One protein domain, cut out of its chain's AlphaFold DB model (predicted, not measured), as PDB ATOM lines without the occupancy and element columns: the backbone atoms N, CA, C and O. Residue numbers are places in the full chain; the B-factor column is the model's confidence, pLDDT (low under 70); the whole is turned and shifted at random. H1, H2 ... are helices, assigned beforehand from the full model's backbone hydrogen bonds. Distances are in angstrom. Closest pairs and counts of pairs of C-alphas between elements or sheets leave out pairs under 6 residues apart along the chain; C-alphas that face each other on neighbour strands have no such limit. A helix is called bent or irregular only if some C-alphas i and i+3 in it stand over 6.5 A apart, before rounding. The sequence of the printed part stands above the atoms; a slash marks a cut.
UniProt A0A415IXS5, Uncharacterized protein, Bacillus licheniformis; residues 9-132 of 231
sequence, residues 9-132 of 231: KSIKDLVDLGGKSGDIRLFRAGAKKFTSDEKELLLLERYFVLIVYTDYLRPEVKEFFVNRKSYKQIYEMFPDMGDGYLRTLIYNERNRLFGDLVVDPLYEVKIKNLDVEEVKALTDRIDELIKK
ATOM      1  N   LYS A   9     180.977 223.768 203.651       83.56
ATOM      2  CA  LYS A   9     180.366 224.320 204.852       83.56
ATOM      3  C   LYS A   9     180.006 223.262 205.896       83.56
ATOM      4  O   LYS A   9     180.223 223.544 207.054       83.56
ATOM      5  N   SER A  10     179.523 222.073 205.538       85.88
ATOM      6  CA  SER A  10     179.090 221.104 206.560       85.88
ATOM      7  C   SER A  10     180.257 220.515 207.359       85.88
ATOM      8  O   SER A  10     180.232 220.518 208.586       85.88
ATOM      9  N   ILE A  11     181.341 220.125 206.675       88.12
ATOM     10  CA  ILE A  11     182.589 219.666 207.319       88.12
ATOM     11  C   ILE A  11     183.139 220.767 208.230       88.12
ATOM     12  O   ILE A  11     183.591 220.515 209.341       88.12
ATOM     13  N   LYS A  12     183.061 222.016 207.770       88.94
ATOM     14  CA  LYS A  12     183.441 223.182 208.560       88.94
ATOM     15  C   LYS A  12     182.524 223.354 209.782       88.94
ATOM     16  O   LYS A  12     183.004 223.351 210.909       88.94
ATOM     17  N   ASP A  13     181.215 223.407 209.589       89.75
ATOM     18  CA  ASP A  13     180.236 223.532 210.669       89.75
ATOM     19  C   ASP A  13     180.413 222.421 211.721       89.75
ATOM     20  O   ASP A  13     180.256 222.702 212.904       89.75
ATOM     21  N   LEU A  14     180.783 221.194 211.315       91.19
ATOM     22  CA  LEU A  14     181.145 220.093 212.216       91.19
ATOM     23  C   LEU A  14     182.362 220.447 213.077       91.19
ATOM     24  O   LEU A  14     182.296 220.345 214.300       91.19
ATOM     25  N   VAL A  15     183.463 220.870 212.447       87.88
ATOM     26  CA  VAL A  15     184.695 221.256 213.154       87.88
ATOM     27  C   VAL A  15     184.428 222.408 214.127       87.88
ATOM     28  O   VAL A  15     184.923 222.389 215.250       87.88
ATOM     29  N   ASP A  16     183.595 223.378 213.735       87.88
ATOM     30  CA  ASP A  16     183.262 224.547 214.562       87.88
ATOM     31  C   ASP A  16     182.549 224.171 215.871       87.88
ATOM     32  O   ASP A  16     182.610 224.933 216.839       87.88
ATOM     33  N   LEU A  17     181.923 222.990 215.953       84.12
ATOM     34  CA  LEU A  17     181.351 222.494 217.208       84.12
ATOM     35  C   LEU A  17     182.429 222.208 218.255       84.12
ATOM     36  O   LEU A  17     182.178 222.419 219.438       84.12
ATOM     37  N   GLY A  18     183.626 221.792 217.833       69.88
ATOM     38  CA  GLY A  18     184.795 221.608 218.700       69.88
ATOM     39  C   GLY A  18     185.513 222.908 219.074       69.88
ATOM     40  O   GLY A  18     186.491 222.882 219.820       69.88
ATOM     41  N   GLY A  19     185.047 224.056 218.567       67.94
ATOM     42  CA  GLY A  19     185.698 225.351 218.748       67.94
ATOM     43  C   GLY A  19     187.044 225.463 218.021       67.94
ATOM     44  O   GLY A  19     187.444 224.591 217.255       67.94
ATOM     45  N   LYS A  20     187.776 226.559 218.273       60.72
ATOM     46  CA  LYS A  20     189.090 226.817 217.643       60.72
ATOM     47  C   LYS A  20     190.164 225.785 218.007       60.72
ATOM     48  O   LYS A  20     191.144 225.673 217.284       60.72
ATOM     49  N   SER A  21     189.991 225.087 219.126       57.59
ATOM     50  CA  SER A  21     190.890 224.044 219.624       57.59
ATOM     51  C   SER A  21     190.595 222.661 219.042       57.59
ATOM     52  O   SER A  21     191.363 221.740 219.294       57.59
ATOM     53  N   GLY A  22     189.486 222.495 218.308       61.41
ATOM     54  CA  GLY A  22     189.067 221.186 217.817       61.41
ATOM     55  C   GLY A  22     188.876 220.176 218.951       61.41
ATOM     56  O   GLY A  22     189.253 219.027 218.788       61.41
ATOM     57  N   ASP A  23     188.341 220.595 220.103       70.75
ATOM     58  CA  ASP A  23     188.220 219.779 221.319       70.75
ATOM     59  C   ASP A  23     186.951 218.906 221.290       70.75
ATOM     60  O   ASP A  23     185.845 219.405 221.075       70.75
ATOM     61  N   ILE A  24     187.092 217.603 221.558       71.44
ATOM     62  CA  ILE A  24     185.985 216.634 221.527       71.44
ATOM     63  C   ILE A  24     184.910 216.861 222.609       71.44
ATOM     64  O   ILE A  24     183.731 216.567 222.409       71.44
ATOM     65  N   ARG A  25     185.282 217.405 223.771       69.06
ATOM     66  CA  ARG A  25     184.356 217.733 224.867       69.06
ATOM     67  C   ARG A  25     183.524 218.955 224.497       69.06
ATOM     68  O   ARG A  25     182.306 218.943 224.686       69.06
ATOM     69  N   LEU A  26     184.165 219.980 223.924       70.56
ATOM     70  CA  LEU A  26     183.460 221.138 223.360       70.56
ATOM     71  C   LEU A  26     182.559 220.708 222.206       70.56
ATOM     72  O   LEU A  26     181.392 221.100 222.166       70.56
ATOM     73  N   PHE A  27     183.066 219.822 221.348       84.19
ATOM     74  CA  PHE A  27     182.313 219.233 220.253       84.19
ATOM     75  C   PHE A  27     181.032 218.578 220.751       84.19
ATOM     76  O   PHE A  27     179.953 218.917 220.272       84.19
ATOM     77  N   ARG A  28     181.121 217.694 221.751       79.12
ATOM     78  CA  ARG A  28     179.950 216.985 222.278       79.12
ATOM     79  C   ARG A  28     178.917 217.950 222.862       79.12
ATOM     80  O   ARG A  28     177.721 217.769 222.645       79.12
ATOM     81  N   ALA A  29     179.355 219.007 223.551       78.00
ATOM     82  CA  ALA A  29     178.462 220.066 224.023       78.00
ATOM     83  C   ALA A  29     177.822 220.860 222.866       78.00
ATOM     84  O   ALA A  29     176.643 221.208 222.931       78.00
ATOM     85  N   GLY A  30     178.570 221.125 221.792       81.69
ATOM     86  CA  GLY A  30     178.074 221.770 220.577       81.69
ATOM     87  C   GLY A  30     177.071 220.910 219.803       81.69
ATOM     88  O   GLY A  30     176.028 221.415 219.388       81.69
ATOM     89  N   ALA A  31     177.346 219.613 219.659       87.50
ATOM     90  CA  ALA A  31     176.506 218.640 218.962       87.50
ATOM     91  C   ALA A  31     175.141 218.444 219.641       87.50
ATOM     92  O   ALA A  31     174.132 218.281 218.951       87.50
ATOM     93  N   LYS A  32     175.075 218.599 220.974       88.12
ATOM     94  CA  LYS A  32     173.820 218.575 221.749       88.12
ATOM     95  C   LYS A  32     172.793 219.640 221.349       88.12
ATOM     96  O   LYS A  32     171.630 219.545 221.726       88.12
ATOM     97  N   LYS A  33     173.187 220.650 220.565       88.38
ATOM     98  CA  LYS A  33     172.254 221.627 219.976       88.38
ATOM     99  C   LYS A  33     171.392 221.035 218.859       88.38
ATOM    100  O   LYS A  33     170.363 221.618 218.533       88.38
ATOM    101  N   PHE A  34     171.825 219.930 218.251       86.44
ATOM    102  CA  PHE A  34     171.136 219.299 217.124       86.44
ATOM    103  C   PHE A  34     170.442 218.001 217.522       86.44
ATOM    104  O   PHE A  34     169.376 217.704 216.992       86.44
ATOM    105  N   THR A  35     171.009 217.258 218.473       87.56
ATOM    106  CA  THR A  35     170.436 215.996 218.938       87.56
ATOM    107  C   THR A  35     170.724 215.733 220.414       87.56
ATOM    108  O   THR A  35     171.769 216.118 220.933       87.56
ATOM    109  N   SER A  36     169.790 215.056 221.079       87.19
ATOM    110  CA  SER A  36     169.960 214.509 222.431       87.19
ATOM    111  C   SER A  36     170.064 212.979 222.429       87.19
ATOM    112  O   SER A  36     170.165 212.388 223.501       87.19
ATOM    113  N   ASP A  37     169.998 212.335 221.258       87.56
ATOM    114  CA  ASP A  37     170.153 210.887 221.131       87.56
ATOM    115  C   ASP A  37     171.640 210.520 221.225       87.56
ATOM    116  O   ASP A  37     172.472 211.000 220.454       87.56
ATOM    117  N   GLU A  38     171.992 209.662 222.181       87.38
ATOM    118  CA  GLU A  38     173.382 209.265 222.420       87.38
ATOM    119  C   GLU A  38     174.004 208.493 221.243       87.38
ATOM    120  O   GLU A  38     175.219 208.547 221.059       87.38
ATOM    121  N   LYS A  39     173.204 207.813 220.412       86.94
ATOM    122  CA  LYS A  39     173.691 207.120 219.210       86.94
ATOM    123  C   LYS A  39     174.046 208.110 218.109       86.94
ATOM    124  O   LYS A  39     175.094 207.975 217.485       86.94
ATOM    125  N   GLU A  40     173.213 209.124 217.901       91.69
ATOM    126  CA  GLU A  40     173.502 210.191 216.939       91.69
ATOM    127  C   GLU A  40     174.681 211.054 217.408       91.69
ATOM    128  O   GLU A  40     175.542 211.420 216.610       91.69
ATOM    129  N   LEU A  41     174.779 211.334 218.713       87.81
ATOM    130  CA  LEU A  41     175.948 212.006 219.285       87.81
ATOM    131  C   LEU A  41     177.224 211.195 219.063       87.81
ATOM    132  O   LEU A  41     178.237 211.767 218.662       87.81
ATOM    133  N   LEU A  42     177.178 209.877 219.282       85.75
ATOM    134  CA  LEU A  42     178.310 208.992 219.024       85.75
ATOM    135  C   LEU A  42     178.705 209.005 217.543       85.75
ATOM    136  O   LEU A  42     179.887 209.143 217.240       85.75
ATOM    137  N   LEU A  43     177.736 208.925 216.628       93.00
ATOM    138  CA  LEU A  43     177.971 209.032 215.187       93.00
ATOM    139  C   LEU A  43     178.721 210.328 214.837       93.00
ATOM    140  O   LEU A  43     179.743 210.298 214.149       93.00
ATOM    141  N   LEU A  44     178.231 211.468 215.332       93.00
ATOM    142  CA  LEU A  44     178.849 212.771 215.098       93.00
ATOM    143  C   LEU A  44     180.251 212.859 215.718       93.00
ATOM    144  O   LEU A  44     181.153 213.434 215.111       93.00
ATOM    145  N   GLU A  45     180.453 212.262 216.891       89.00
ATOM    146  CA  GLU A  45     181.753 212.197 217.561       89.00
ATOM    147  C   GLU A  45     182.764 211.391 216.745       89.00
ATOM    148  O   GLU A  45     183.876 211.860 216.503       89.00
ATOM    149  N   ARG A  46     182.373 210.211 216.246       89.06
ATOM    150  CA  ARG A  46     183.215 209.406 215.351       89.06
ATOM    151  C   ARG A  46     183.539 210.156 214.070       89.06
ATOM    152  O   ARG A  46     184.692 210.162 213.642       89.06
ATOM    153  N   TYR A  47     182.558 210.844 213.491       94.00
ATOM    154  CA  TYR A  47     182.787 211.654 212.301       94.00
ATOM    155  C   TYR A  47     183.800 212.778 212.563       94.00
ATOM    156  O   TYR A  47     184.738 212.961 211.788       94.00
ATOM    157  N   PHE A  48     183.670 213.486 213.687       91.12
ATOM    158  CA  PHE A  48     184.630 214.510 214.092       91.12
ATOM    159  C   PHE A  48     186.030 213.926 214.303       91.12
ATOM    160  O   PHE A  48     187.005 214.498 213.819       91.12
ATOM    161  N   VAL A  49     186.137 212.763 214.957       86.44
ATOM    162  CA  VAL A  49     187.416 212.070 215.164       86.44
ATOM    163  C   VAL A  49     188.094 211.747 213.841       86.44
ATOM    164  O   VAL A  49     189.263 212.091 213.680       86.44
ATOM    165  N   LEU A  50     187.371 211.159 212.884       90.19
ATOM    166  CA  LEU A  50     187.908 210.844 211.561       90.19
ATOM    167  C   LEU A  50     188.515 212.088 210.889       90.19
ATOM    168  O   LEU A  50     189.621 212.029 210.364       90.19
ATOM    169  N   ILE A  51     187.823 213.227 210.933       91.19
ATOM    170  CA  ILE A  51     188.241 214.447 210.226       91.19
ATOM    171  C   ILE A  51     189.355 215.209 210.948       91.19
ATOM    172  O   ILE A  51     190.283 215.706 210.310       91.19
ATOM    173  N   VAL A  52     189.244 215.352 212.267       85.69
ATOM    174  CA  VAL A  52     190.104 216.246 213.054       85.69
ATOM    175  C   VAL A  52     191.309 215.506 213.607       85.69
ATOM    176  O   VAL A  52     192.426 216.020 213.561       85.69
ATOM    177  N   TYR A  53     191.110 214.285 214.091       79.00
ATOM    178  CA  TYR A  53     192.134 213.571 214.842       79.00
ATOM    179  C   TYR A  53     192.834 212.476 214.054       79.00
ATOM    180  O   TYR A  53     193.743 211.885 214.611       79.00
ATOM    181  N   THR A  54     192.491 212.217 212.792       81.56
ATOM    182  CA  THR A  54     193.201 211.209 211.983       81.56
ATOM    183  C   THR A  54     193.863 211.787 210.735       81.56
ATOM    184  O   THR A  54     193.612 212.936 210.368       81.56
ATOM    185  N   ASP A  55     194.708 210.982 210.088       78.19
ATOM    186  CA  ASP A  55     195.342 211.247 208.790       78.19
ATOM    187  C   ASP A  55     194.459 210.929 207.588       78.19
ATOM    188  O   ASP A  55     194.917 210.996 206.449       78.19
ATOM    189  N   TYR A  56     193.164 210.703 207.831       87.44
ATOM    190  CA  TYR A  56     192.185 210.480 206.779       87.44
ATOM    191  C   TYR A  56     192.221 211.570 205.701       87.44
ATOM    192  O   TYR A  56     192.120 211.266 204.512       87.44
ATOM    193  N   LEU A  57     192.325 212.840 206.105       86.50
ATOM    194  CA  LEU A  57     192.486 213.956 205.179       86.50
ATOM    195  C   LEU A  57     193.966 214.247 204.965       86.50
ATOM    196  O   LEU A  57     194.729 214.398 205.919       86.50
ATOM    197  N   ARG A  58     194.335 214.455 203.698       78.25
ATOM    198  CA  ARG A  58     195.661 214.960 203.348       78.25
ATOM    199  C   ARG A  58     195.984 216.265 204.095       78.25
ATOM    200  O   ARG A  58     195.076 217.087 204.265       78.25
ATOM    201  N   PRO A  59     197.255 216.506 204.471       79.00
ATOM    202  CA  PRO A  59     197.648 217.662 205.278       79.00
ATOM    203  C   PRO A  59     197.134 219.003 204.738       79.00
ATOM    204  O   PRO A  59     196.557 219.798 205.472       79.00
ATOM    205  N   GLU A  60     197.241 219.229 203.430       78.50
ATOM    206  CA  GLU A  60     196.856 220.485 202.775       78.50
ATOM    207  C   GLU A  60     195.339 220.719 202.831       78.50
ATOM    208  O   GLU A  60     194.849 221.846 202.937       78.50
ATOM    209  N   VAL A  61     194.574 219.628 202.792       85.06
ATOM    210  CA  VAL A  61     193.113 219.638 202.890       85.06
ATOM    211  C   VAL A  61     192.665 219.792 204.343       85.06
ATOM    212  O   VAL A  61     191.683 220.493 204.612       85.06
ATOM    213  N   LYS A  62     193.416 219.218 205.287       86.56
ATOM    214  CA  LYS A  62     193.215 219.410 206.725       86.56
ATOM    215  C   LYS A  62     193.404 220.876 207.114       86.56
ATOM    216  O   LYS A  62     192.546 221.439 207.791       86.56
ATOM    217  N   GLU A  63     194.431 221.537 206.584       84.44
ATOM    218  CA  GLU A  63     194.647 222.975 206.792       84.44
ATOM    219  C   GLU A  63     193.451 223.831 206.341       84.44
ATOM    220  O   GLU A  63     193.094 224.828 206.977       84.44
ATOM    221  N   PHE A  64     192.774 223.417 205.269       87.94
ATOM    222  CA  PHE A  64     191.602 224.116 204.754       87.94
ATOM    223  C   PHE A  64     190.319 223.859 205.562       87.94
ATOM    224  O   PHE A  64     189.556 224.797 205.838       87.94
ATOM    225  N   PHE A  65     190.023 222.593 205.878       89.00
ATOM    226  CA  PHE A  65     188.780 222.208 206.554       89.00
ATOM    227  C   PHE A  65     188.848 222.398 208.066       89.00
ATOM    228  O   PHE A  65     187.921 222.975 208.638       89.00
ATOM    229  N   VAL A  66     189.941 221.959 208.688       86.38
ATOM    230  CA  VAL A  66     190.125 221.970 210.140       86.38
ATOM    231  C   VAL A  66     190.687 223.320 210.584       86.38
ATOM    232  O   VAL A  66     190.017 224.047 211.312       86.38
ATOM    233  N   ASN A  67     191.837 223.731 210.040       82.75
ATOM    234  CA  ASN A  67     192.566 224.919 210.525       82.75
ATOM    235  C   ASN A  67     192.125 226.249 209.892       82.75
ATOM    236  O   ASN A  67     192.656 227.310 210.219       82.75
ATOM    237  N   ARG A  68     191.143 226.220 208.984       85.69
ATOM    238  CA  ARG A  68     190.545 227.407 208.336       85.69
ATOM    239  C   ARG A  68     191.523 228.302 207.591       85.69
ATOM    240  O   ARG A  68     191.221 229.475 207.361       85.69
ATOM    241  N   LYS A  69     192.644 227.750 207.138       85.69
ATOM    242  CA  LYS A  69     193.581 228.495 206.309       85.69
ATOM    243  C   LYS A  69     192.959 228.792 204.945       85.69
ATOM    244  O   LYS A  69     192.226 227.991 204.359       85.69
ATOM    245  N   SER A  70     193.220 229.997 204.457       88.12
ATOM    246  CA  SER A  70     192.900 230.392 203.087       88.12
ATOM    247  C   SER A  70     193.801 229.652 202.096       88.12
ATOM    248  O   SER A  70     194.896 229.227 202.451       88.12
ATOM    249  N   TYR A  71     193.380 229.552 200.831       85.06
ATOM    250  CA  TYR A  71     194.210 228.964 199.769       85.06
ATOM    251  C   TYR A  71     195.614 229.577 199.732       85.06
ATOM    252  O   TYR A  71     196.592 228.846 199.665       85.06
ATOM    253  N   LYS A  72     195.704 230.908 199.865       87.00
ATOM    254  CA  LYS A  72     196.976 231.635 199.898       87.00
ATOM    255  C   LYS A  72     197.893 231.137 201.021       87.00
ATOM    256  O   LYS A  72     199.036 230.799 200.757       87.00
ATOM    257  N   GLN A  73     197.374 231.037 202.244       85.19
ATOM    258  CA  GLN A  73     198.146 230.560 203.398       85.19
ATOM    259  C   GLN A  73     198.595 229.104 203.234       85.19
ATOM    260  O   GLN A  73     199.668 228.740 203.690       85.19
ATOM    261  N   ILE A  74     197.785 228.267 202.585       78.50
ATOM    262  CA  ILE A  74     198.152 226.871 202.332       78.50
ATOM    263  C   ILE A  74     199.261 226.800 201.276       78.50
ATOM    264  O   ILE A  74     200.216 226.060 201.464       78.50
ATOM    265  N   TYR A  75     199.202 227.598 200.208       78.88
ATOM    266  CA  TYR A  75     200.290 227.651 199.223       78.88
ATOM    267  C   TYR A  75     201.612 228.128 199.825       78.88
ATOM    268  O   TYR A  75     202.659 227.593 199.487       78.88
ATOM    269  N   GLU A  76     201.572 229.076 200.761       81.44
ATOM    270  CA  GLU A  76     202.768 229.512 201.495       81.44
ATOM    271  C   GLU A  76     203.388 228.373 202.329       81.44
ATOM    272  O   GLU A  76     204.604 228.327 202.493       81.44
ATOM    273  N   MET A  77     202.576 227.433 202.827       74.44
ATOM    274  CA  MET A  77     203.040 226.259 203.580       74.44
ATOM    275  C   MET A  77     203.497 225.098 202.695       74.44
ATOM    276  O   MET A  77     204.314 224.284 203.120       74.44
ATOM    277  N   PHE A  78     202.955 225.010 201.482       75.50
ATOM    278  CA  PHE A  78     203.205 223.940 200.522       75.50
ATOM    279  C   PHE A  78     203.566 224.559 199.157       75.50
ATOM    280  O   PHE A  78     202.773 224.470 198.212       75.50
ATOM    281  N   PRO A  79     204.742 225.211 199.052       66.31
ATOM    282  CA  PRO A  79     205.110 226.044 197.902       66.31
ATOM    283  C   PRO A  79     205.275 225.260 196.594       66.31
ATOM    284  O   PRO A  79     205.181 225.842 195.517       66.31
ATOM    285  N   ASP A  80     205.457 223.941 196.672       71.81
ATOM    286  CA  ASP A  80     205.604 223.066 195.504       71.81
ATOM    287  C   ASP A  80     204.257 222.703 194.834       71.81
ATOM    288  O   ASP A  80     204.231 222.029 193.802       71.81
ATOM    289  N   MET A  81     203.114 223.128 195.390       68.50
ATOM    290  CA  MET A  81     201.795 222.887 194.790       68.50
ATOM    291  C   MET A  81     201.406 223.958 193.766       68.50
ATOM    292  O   MET A  81     201.407 225.151 194.053       68.50
ATOM    293  N   GLY A  82     200.930 223.530 192.593       66.12
ATOM    294  CA  GLY A  82     200.373 224.442 191.588       66.12
ATOM    295  C   GLY A  82     199.036 225.087 192.000       66.12
ATOM    296  O   GLY A  82     198.170 224.441 192.593       66.12
ATOM    297  N   ASP A  83     198.810 226.338 191.586       60.81
ATOM    298  CA  ASP A  83     197.662 227.187 191.976       60.81
ATOM    299  C   ASP A  83     196.258 226.628 191.644       60.81
ATOM    300  O   ASP A  83     195.256 227.004 192.263       60.81
ATOM    301  N   GLY A  84     196.142 225.729 190.662       66.94
ATOM    302  CA  GLY A  84     194.885 225.037 190.329       66.94
ATOM    303  C   GLY A  84     194.693 223.703 191.063       66.94
ATOM    304  O   GLY A  84     193.578 223.172 191.132       66.94
ATOM    305  N   TYR A  85     195.770 223.155 191.623       75.06
ATOM    306  CA  TYR A  85     195.808 221.807 192.177       75.06
ATOM    307  C   TYR A  85     195.070 221.719 193.514       75.06
ATOM    308  O   TYR A  85     194.217 220.849 193.674       75.06
ATOM    309  N   LEU A  86     195.295 222.658 194.441       77.62
ATOM    310  CA  LEU A  86     194.709 222.604 195.789       77.62
ATOM    311  C   LEU A  86     193.173 222.669 195.780       77.62
ATOM    312  O   LEU A  86     192.513 221.951 196.527       77.62
ATOM    313  N   ARG A  87     192.575 223.497 194.910       79.81
ATOM    314  CA  ARG A  87     191.107 223.571 194.756       79.81
ATOM    315  C   ARG A  87     190.523 222.238 194.305       79.81
ATOM    316  O   ARG A  87     189.523 221.779 194.857       79.81
ATOM    317  N   THR A  88     191.167 221.626 193.316       76.69
ATOM    318  CA  THR A  88     190.790 220.315 192.784       76.69
ATOM    319  C   THR A  88     190.973 219.235 193.846       76.69
ATOM    320  O   THR A  88     190.088 218.405 194.037       76.69
ATOM    321  N   LEU A  89     192.072 219.295 194.602       82.12
ATOM    322  CA  LEU A  89     192.375 218.372 195.686       82.12
ATOM    323  C   LEU A  89     191.309 218.419 196.786       82.12
ATOM    324  O   LEU A  89     190.739 217.386 197.120       82.12
ATOM    325  N   ILE A  90     190.969 219.610 197.288       84.88
ATOM    326  CA  ILE A  90     189.921 219.796 198.307       84.88
ATOM    327  C   ILE A  90     188.570 219.266 197.814       84.88
ATOM    328  O   ILE A  90     187.848 218.608 198.562       84.88
ATOM    329  N   TYR A  91     188.212 219.551 196.558       83.19
ATOM    330  CA  TYR A  91     186.968 219.063 195.964       83.19
ATOM    331  C   TYR A  91     186.936 217.529 195.877       83.19
ATOM    332  O   TYR A  91     185.924 216.918 196.230       83.19
ATOM    333  N   ASN A  92     188.038 216.916 195.443       80.62
ATOM    334  CA  ASN A  92     188.163 215.468 195.308       80.62
ATOM    335  C   ASN A  92     188.147 214.768 196.668       80.62
ATOM    336  O   ASN A  92     187.384 213.825 196.835       80.62
ATOM    337  N   GLU A  93     188.904 215.261 197.648       85.88
ATOM    338  CA  GLU A  93     188.935 214.706 199.007       85.88
ATOM    339  C   GLU A  93     187.570 214.791 199.691       85.88
ATOM    340  O   GLU A  93     187.109 213.825 200.291       85.88
ATOM    341  N   ARG A  94     186.852 215.906 199.529       87.50
ATOM    342  CA  ARG A  94     185.475 216.024 200.020       87.50
ATOM    343  C   ARG A  94     184.543 215.003 199.368       87.50
ATOM    344  O   ARG A  94     183.704 214.412 200.038       87.50
ATOM    345  N   ASN A  95     184.632 214.840 198.049       83.81
ATOM    346  CA  ASN A  95     183.783 213.880 197.346       83.81
ATOM    347  C   ASN A  95     184.148 212.437 197.701       83.81
ATOM    348  O   ASN A  95     183.250 211.608 197.759       83.81
ATOM    349  N   ARG A  96     185.431 212.151 197.957       87.94
ATOM    350  CA  ARG A  96     185.894 210.865 198.480       87.94
ATOM    351  C   ARG A  96     185.299 210.610 199.859       87.94
ATOM    352  O   ARG A  96     184.669 209.580 200.031       87.94
ATOM    353  N   LEU A  97     185.377 211.579 200.774       89.50
ATOM    354  CA  LEU A  97     184.769 211.492 202.103       89.50
ATOM    355  C   LEU A  97     183.280 211.147 202.039       89.50
ATOM    356  O   LEU A  97     182.846 210.163 202.628       89.50
ATOM    357  N   PHE A  98     182.489 211.920 201.297       88.88
ATOM    358  CA  PHE A  98     181.056 211.642 201.177       88.88
ATOM    359  C   PHE A  98     180.748 210.414 200.315       88.88
ATOM    360  O   PHE A  98     179.670 209.850 200.435       88.88
ATOM    361  N   GLY A  99     181.671 209.981 199.455       85.75
ATOM    362  CA  GLY A  99     181.571 208.711 198.741       85.75
ATOM    363  C   GLY A  99     181.771 207.520 199.675       85.75
ATOM    364  O   GLY A  99     180.963 206.596 199.662       85.75
ATOM    365  N   ASP A 100     182.793 207.584 200.530       88.38
ATOM    366  CA  ASP A 100     183.101 206.571 201.538       88.38
ATOM    367  C   ASP A 100     181.964 206.472 202.566       88.38
ATOM    368  O   ASP A 100     181.551 205.376 202.941       88.38
ATOM    369  N   LEU A 101     181.404 207.610 202.990       88.50
ATOM    370  CA  LEU A 101     180.305 207.661 203.960       88.50
ATOM    371  C   LEU A 101     178.915 207.497 203.335       88.50
ATOM    372  O   LEU A 101     177.964 207.205 204.053       88.50
ATOM    373  N   VAL A 102     178.789 207.655 202.017       86.38
ATOM    374  CA  VAL A 102     177.536 207.710 201.234       86.38
ATOM    375  C   VAL A 102     176.642 208.919 201.557       86.38
ATOM    376  O   VAL A 102     175.929 209.397 200.677       86.38
ATOM    377  N   VAL A 103     176.708 209.461 202.772       87.50
ATOM    378  CA  VAL A 103     175.921 210.608 203.249       87.50
ATOM    379  C   VAL A 103     176.792 211.600 204.029       87.50
ATOM    380  O   VAL A 103     177.960 211.331 204.310       87.50
ATOM    381  N   ASP A 104     176.224 212.755 204.384       90.38
ATOM    382  CA  ASP A 104     176.834 213.724 205.302       90.38
ATOM    383  C   ASP A 104     176.237 213.567 206.716       90.38
ATOM    384  O   ASP A 104     175.124 214.045 206.953       90.38
ATOM    385  N   PRO A 105     176.957 212.951 207.678       91.44
ATOM    386  CA  PRO A 105     176.403 212.635 208.996       91.44
ATOM    387  C   PRO A 105     175.838 213.847 209.750       91.44
ATOM    388  O   PRO A 105     174.810 213.736 210.416       91.44
ATOM    389  N   LEU A 106     176.473 215.023 209.641       91.94
ATOM    390  CA  LEU A 106     175.988 216.223 210.332       91.94
ATOM    391  C   LEU A 106     174.678 216.728 209.733       91.94
ATOM    392  O   LEU A 106     173.799 217.187 210.464       91.94
ATOM    393  N   TYR A 107     174.565 216.688 208.406       90.88
ATOM    394  CA  TYR A 107     173.346 217.091 207.721       90.88
ATOM    395  C   TYR A 107     172.191 216.163 208.089       90.88
ATOM    396  O   TYR A 107     171.152 216.648 208.532       90.88
ATOM    397  N   GLU A 108     172.407 214.851 207.993       90.88
ATOM    398  CA  GLU A 108     171.382 213.838 208.249       90.88
ATOM    399  C   GLU A 108     170.835 213.893 209.688       90.88
ATOM    400  O   GLU A 108     169.618 213.867 209.887       90.88
ATOM    401  N   VAL A 109     171.706 214.086 210.690       90.00
ATOM    402  CA  VAL A 109     171.280 214.281 212.091       90.00
ATOM    403  C   VAL A 109     170.470 215.572 212.260       90.00
ATOM    404  O   VAL A 109     169.457 215.586 212.957       90.00
ATOM    405  N   LYS A 110     170.850 216.670 211.590       88.00
ATOM    406  CA  LYS A 110     170.107 217.944 211.672       88.00
ATOM    407  C   LYS A 110     168.691 217.845 211.108       88.00
ATOM    408  O   LYS A 110     167.799 218.518 211.621       88.00
ATOM    409  N   ILE A 111     168.491 217.054 210.054       87.81
ATOM    410  CA  ILE A 111     167.175 216.868 209.425       87.81
ATOM    411  C   ILE A 111     166.415 215.644 209.954       87.81
ATOM    412  O   ILE A 111     165.283 215.425 209.529       87.81
ATOM    413  N   LYS A 112     167.002 214.895 210.902       82.06
ATOM    414  CA  LYS A 112     166.432 213.689 211.528       82.06
ATOM    415  C   LYS A 112     165.990 212.633 210.517       82.06
ATOM    416  O   LYS A 112     164.877 212.120 210.583       82.06
ATOM    417  N   ASN A 113     166.861 212.361 209.556       81.06
ATOM    418  CA  ASN A 113     166.548 211.513 208.410       81.06
ATOM    419  C   ASN A 113     167.183 210.114 208.494       81.06
ATOM    420  O   ASN A 113     167.086 209.358 207.538       81.06
ATOM    421  N   LEU A 114     167.812 209.772 209.623       85.50
ATOM    422  CA  LEU A 114     168.370 208.442 209.859       85.50
ATOM    423  C   LEU A 114     167.526 207.695 210.880       85.50
ATOM    424  O   LEU A 114     167.197 208.236 211.939       85.50
ATOM    425  N   ASP A 115     167.231 206.437 210.589       89.44
ATOM    426  CA  ASP A 115     166.754 205.511 211.602       89.44
ATOM    427  C   ASP A 115     167.908 204.949 212.459       89.44
ATOM    428  O   ASP A 115     169.098 205.197 212.245       89.44
ATOM    429  N   VAL A 116     167.552 204.181 213.487       88.31
ATOM    430  CA  VAL A 116     168.517 203.629 214.446       88.31
ATOM    431  C   VAL A 116     169.504 202.651 213.794       88.31
ATOM    432  O   VAL A 116     170.656 202.567 214.233       88.31
ATOM    433  N   GLU A 117     169.067 201.886 212.795       91.00
ATOM    434  CA  GLU A 117     169.913 200.923 212.090       91.00
ATOM    435  C   GLU A 117     170.877 201.643 211.148       91.00
ATOM    436  O   GLU A 117     172.062 201.305 211.109       91.00
ATOM    437  N   GLU A 118     170.411 202.693 210.473       92.44
ATOM    438  CA  GLU A 118     171.214 203.560 209.616       92.44
ATOM    439  C   GLU A 118     172.278 204.323 210.415       92.44
ATOM    440  O   GLU A 118     173.449 204.334 210.019       92.44
ATOM    441  N   VAL A 119     171.924 204.884 211.580       92.38
ATOM    442  CA  VAL A 119     172.889 205.526 212.496       92.38
ATOM    443  C   VAL A 119     173.982 204.541 212.899       92.38
ATOM    444  O   VAL A 119     175.170 204.878 212.867       92.38
ATOM    445  N   LYS A 120     173.606 203.308 213.258       91.81
ATOM    446  CA  LYS A 120     174.570 202.275 213.643       91.81
ATOM    447  C   LYS A 120     175.469 201.884 212.470       91.81
ATOM    448  O   LYS A 120     176.686 201.899 212.620       91.81
ATOM    449  N   ALA A 121     174.894 201.586 211.306       92.69
ATOM    450  CA  ALA A 121     175.647 201.177 210.124       92.69
ATOM    451  C   ALA A 121     176.644 202.256 209.670       92.69
ATOM    452  O   ALA A 121     177.770 201.945 209.272       92.69
ATOM    453  N   LEU A 122     176.250 203.529 209.757       94.38
ATOM    454  CA  LEU A 122     177.121 204.653 209.439       94.38
ATOM    455  C   LEU A 122     178.233 204.828 210.483       94.38
ATOM    456  O   LEU A 122     179.382 205.063 210.110       94.38
ATOM    457  N   THR A 123     177.921 204.650 211.770       92.94
ATOM    458  CA  THR A 123     178.915 204.676 212.858       92.94
ATOM    459  C   THR A 123     179.957 203.573 212.673       92.94
ATOM    460  O   THR A 123     181.153 203.863 212.665       92.94
ATOM    461  N   ASP A 124     179.515 202.335 212.434       89.94
ATOM    462  CA  ASP A 124     180.390 201.182 212.202       89.94
ATOM    463  C   ASP A 124     181.306 201.427 210.992       89.94
ATOM    464  O   ASP A 124     182.503 201.137 211.025       89.94
ATOM    465  N   ARG A 125     180.772 202.032 209.923       93.06
ATOM    466  CA  ARG A 125     181.560 202.386 208.739       93.06
ATOM    467  C   ARG A 125     182.637 203.428 209.037       93.06
ATOM    468  O   ARG A 125     183.758 203.281 208.552       93.06
ATOM    469  N   ILE A 126     182.319 204.467 209.809       92.94
ATOM    470  CA  ILE A 126     183.302 205.480 210.210       92.94
ATOM    471  C   ILE A 126     184.387 204.845 211.084       92.94
ATOM    472  O   ILE A 126     185.568 205.100 210.857       92.94
ATOM    473  N   ASP A 127     184.015 203.973 212.020       83.50
ATOM    474  CA  ASP A 127     184.976 203.263 212.865       83.50
ATOM    475  C   ASP A 127     185.932 202.390 212.033       83.50
ATOM    476  O   ASP A 127     187.138 202.380 212.285       83.50
ATOM    477  N   GLU A 128     185.443 201.720 210.987       90.00
ATOM    478  CA  GLU A 128     186.295 200.981 210.043       90.00
ATOM    479  C   GLU A 128     187.240 201.880 209.232       90.00
ATOM    480  O   GLU A 128     188.343 201.454 208.878       90.00
ATOM    481  N   LEU A 129     186.850 203.124 208.932       88.81
ATOM    482  CA  LEU A 129     187.746 204.095 208.299       88.81
ATOM    483  C   LEU A 129     188.822 204.569 209.279       88.81
ATOM    484  O   LEU A 129     189.998 204.559 208.915       88.81
ATOM    485  N   ILE A 130     188.439 204.904 210.516       82.62
ATOM    486  CA  ILE A 130     189.356 205.337 211.585       82.62
ATOM    487  C   ILE A 130     190.414 204.266 211.861       82.62
ATOM    488  O   ILE A 130     191.592 204.591 211.962       82.62
ATOM    489  N   LYS A 131     190.030 202.982 211.929       81.62
ATOM    490  CA  LYS A 131     190.968 201.865 212.170       81.62
ATOM    491  C   LYS A 131     192.090 201.762 211.133       81.62
ATOM    492  O   LYS A 131     193.114 201.148 211.414       81.62
ATOM    493  N   LYS A 132     191.889 202.318 209.936       80.44
ATOM    494  CA  LYS A 132     192.869 202.314 208.842       80.44
ATOM    495  C   LYS A 132     193.791 203.537 208.859       80.44
ATOM    496  O   LYS A 132     194.665 203.612 208.004       80.44
TER     497      LYS A 132
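AT A GLANCE: This is residues 9 to 132 of the 231 residues of an uncharacterized protein of Bacillus licheniformis (UniProt A0A415IXS5). The longest helix, H6, runs along one side of an elongated helical body, from a small end made by the hairpin H4 and H5 to a larger lobe of H1, H2, H3, H7 and H8. In that lobe H3 and H8 lie side by side, while H2 and the short H7 pack on H3 and H1 stands across it. The printed part has 124 residues with eight named helices, H1 to H8 in chain order, and no named strand; its class is all helix, mostly in crossed packing. It is compact, with a radius of gyration of the C-alphas of 14.9 A, and spans 46 by 27 by 26 A.

IN THESE COORDINATES: Find C-alpha 85 at (195.808, 221.807, 192.177); from there H6 runs 24.1 A to C-alpha 101 at (180.305, 207.661, 203.960). Before it, look for H4 at residues 59 to 65 and H5 at 71 to 77. H3, residues 38 to 53, measures 20.7 A, and H8, residues 116 to 130, measures 21.1 A, ending at C-alpha 130 at (189.356, 205.337, 211.585). The shorter H1, H2 and H7 take residues 9 to 17, 24 to 31 and 105 to 111. H3 is neither bent nor irregular, but only just: C-alphas 50 and 53 are 6.0 A apart.

HOW THE PARTS SIT: Start at H6: its residues 86 to 93 touch H4, about perpendicular at 76 degrees, with the C-alphas of Val 61 and Ile 90 closest at 5.6 A. H4 and H5 form a helical hairpin at a shallow tilt of 31 degrees; the C-alphas of Glu 60 and Ile 74 are closest, 6.5 A apart. At its other end H6 only just touches H8, through Leu 101 alone, 7.0 A from Leu 122 by C-alphas. H8 touches H3 the same way at a shallow tilt of 21 degrees, closest at the C-alphas of Leu 43 and Thr 123, 5.0 A. H3 also touches H2, closest at the C-alphas of Ala 31 and Leu 41, 6.7 A, and, with residues 40 to 47, H7, closest at those of Leu 44 and Leu 106, 6.5 A. H1 touches H2, with the C-alphas of Leu 17 and Phe 27 closest at 4.6 A, and only just touches H3, H4 and H7, with 3 pairs of C-alphas within 8 A each. H6 stays apart from H1 and H3. In each of the eight helices every O i to N i+4 pair is within hydrogen-bond range.

THE WHOLE: Look for the two farthest C-alphas at Pro 79 and Val 116, 46.0 A apart. The printed part has no cut and no long link. Mean pLDDT of the printed part is 83.9; it falls under 70 at residues 18 to 22, 25, 79 and 81 to 84.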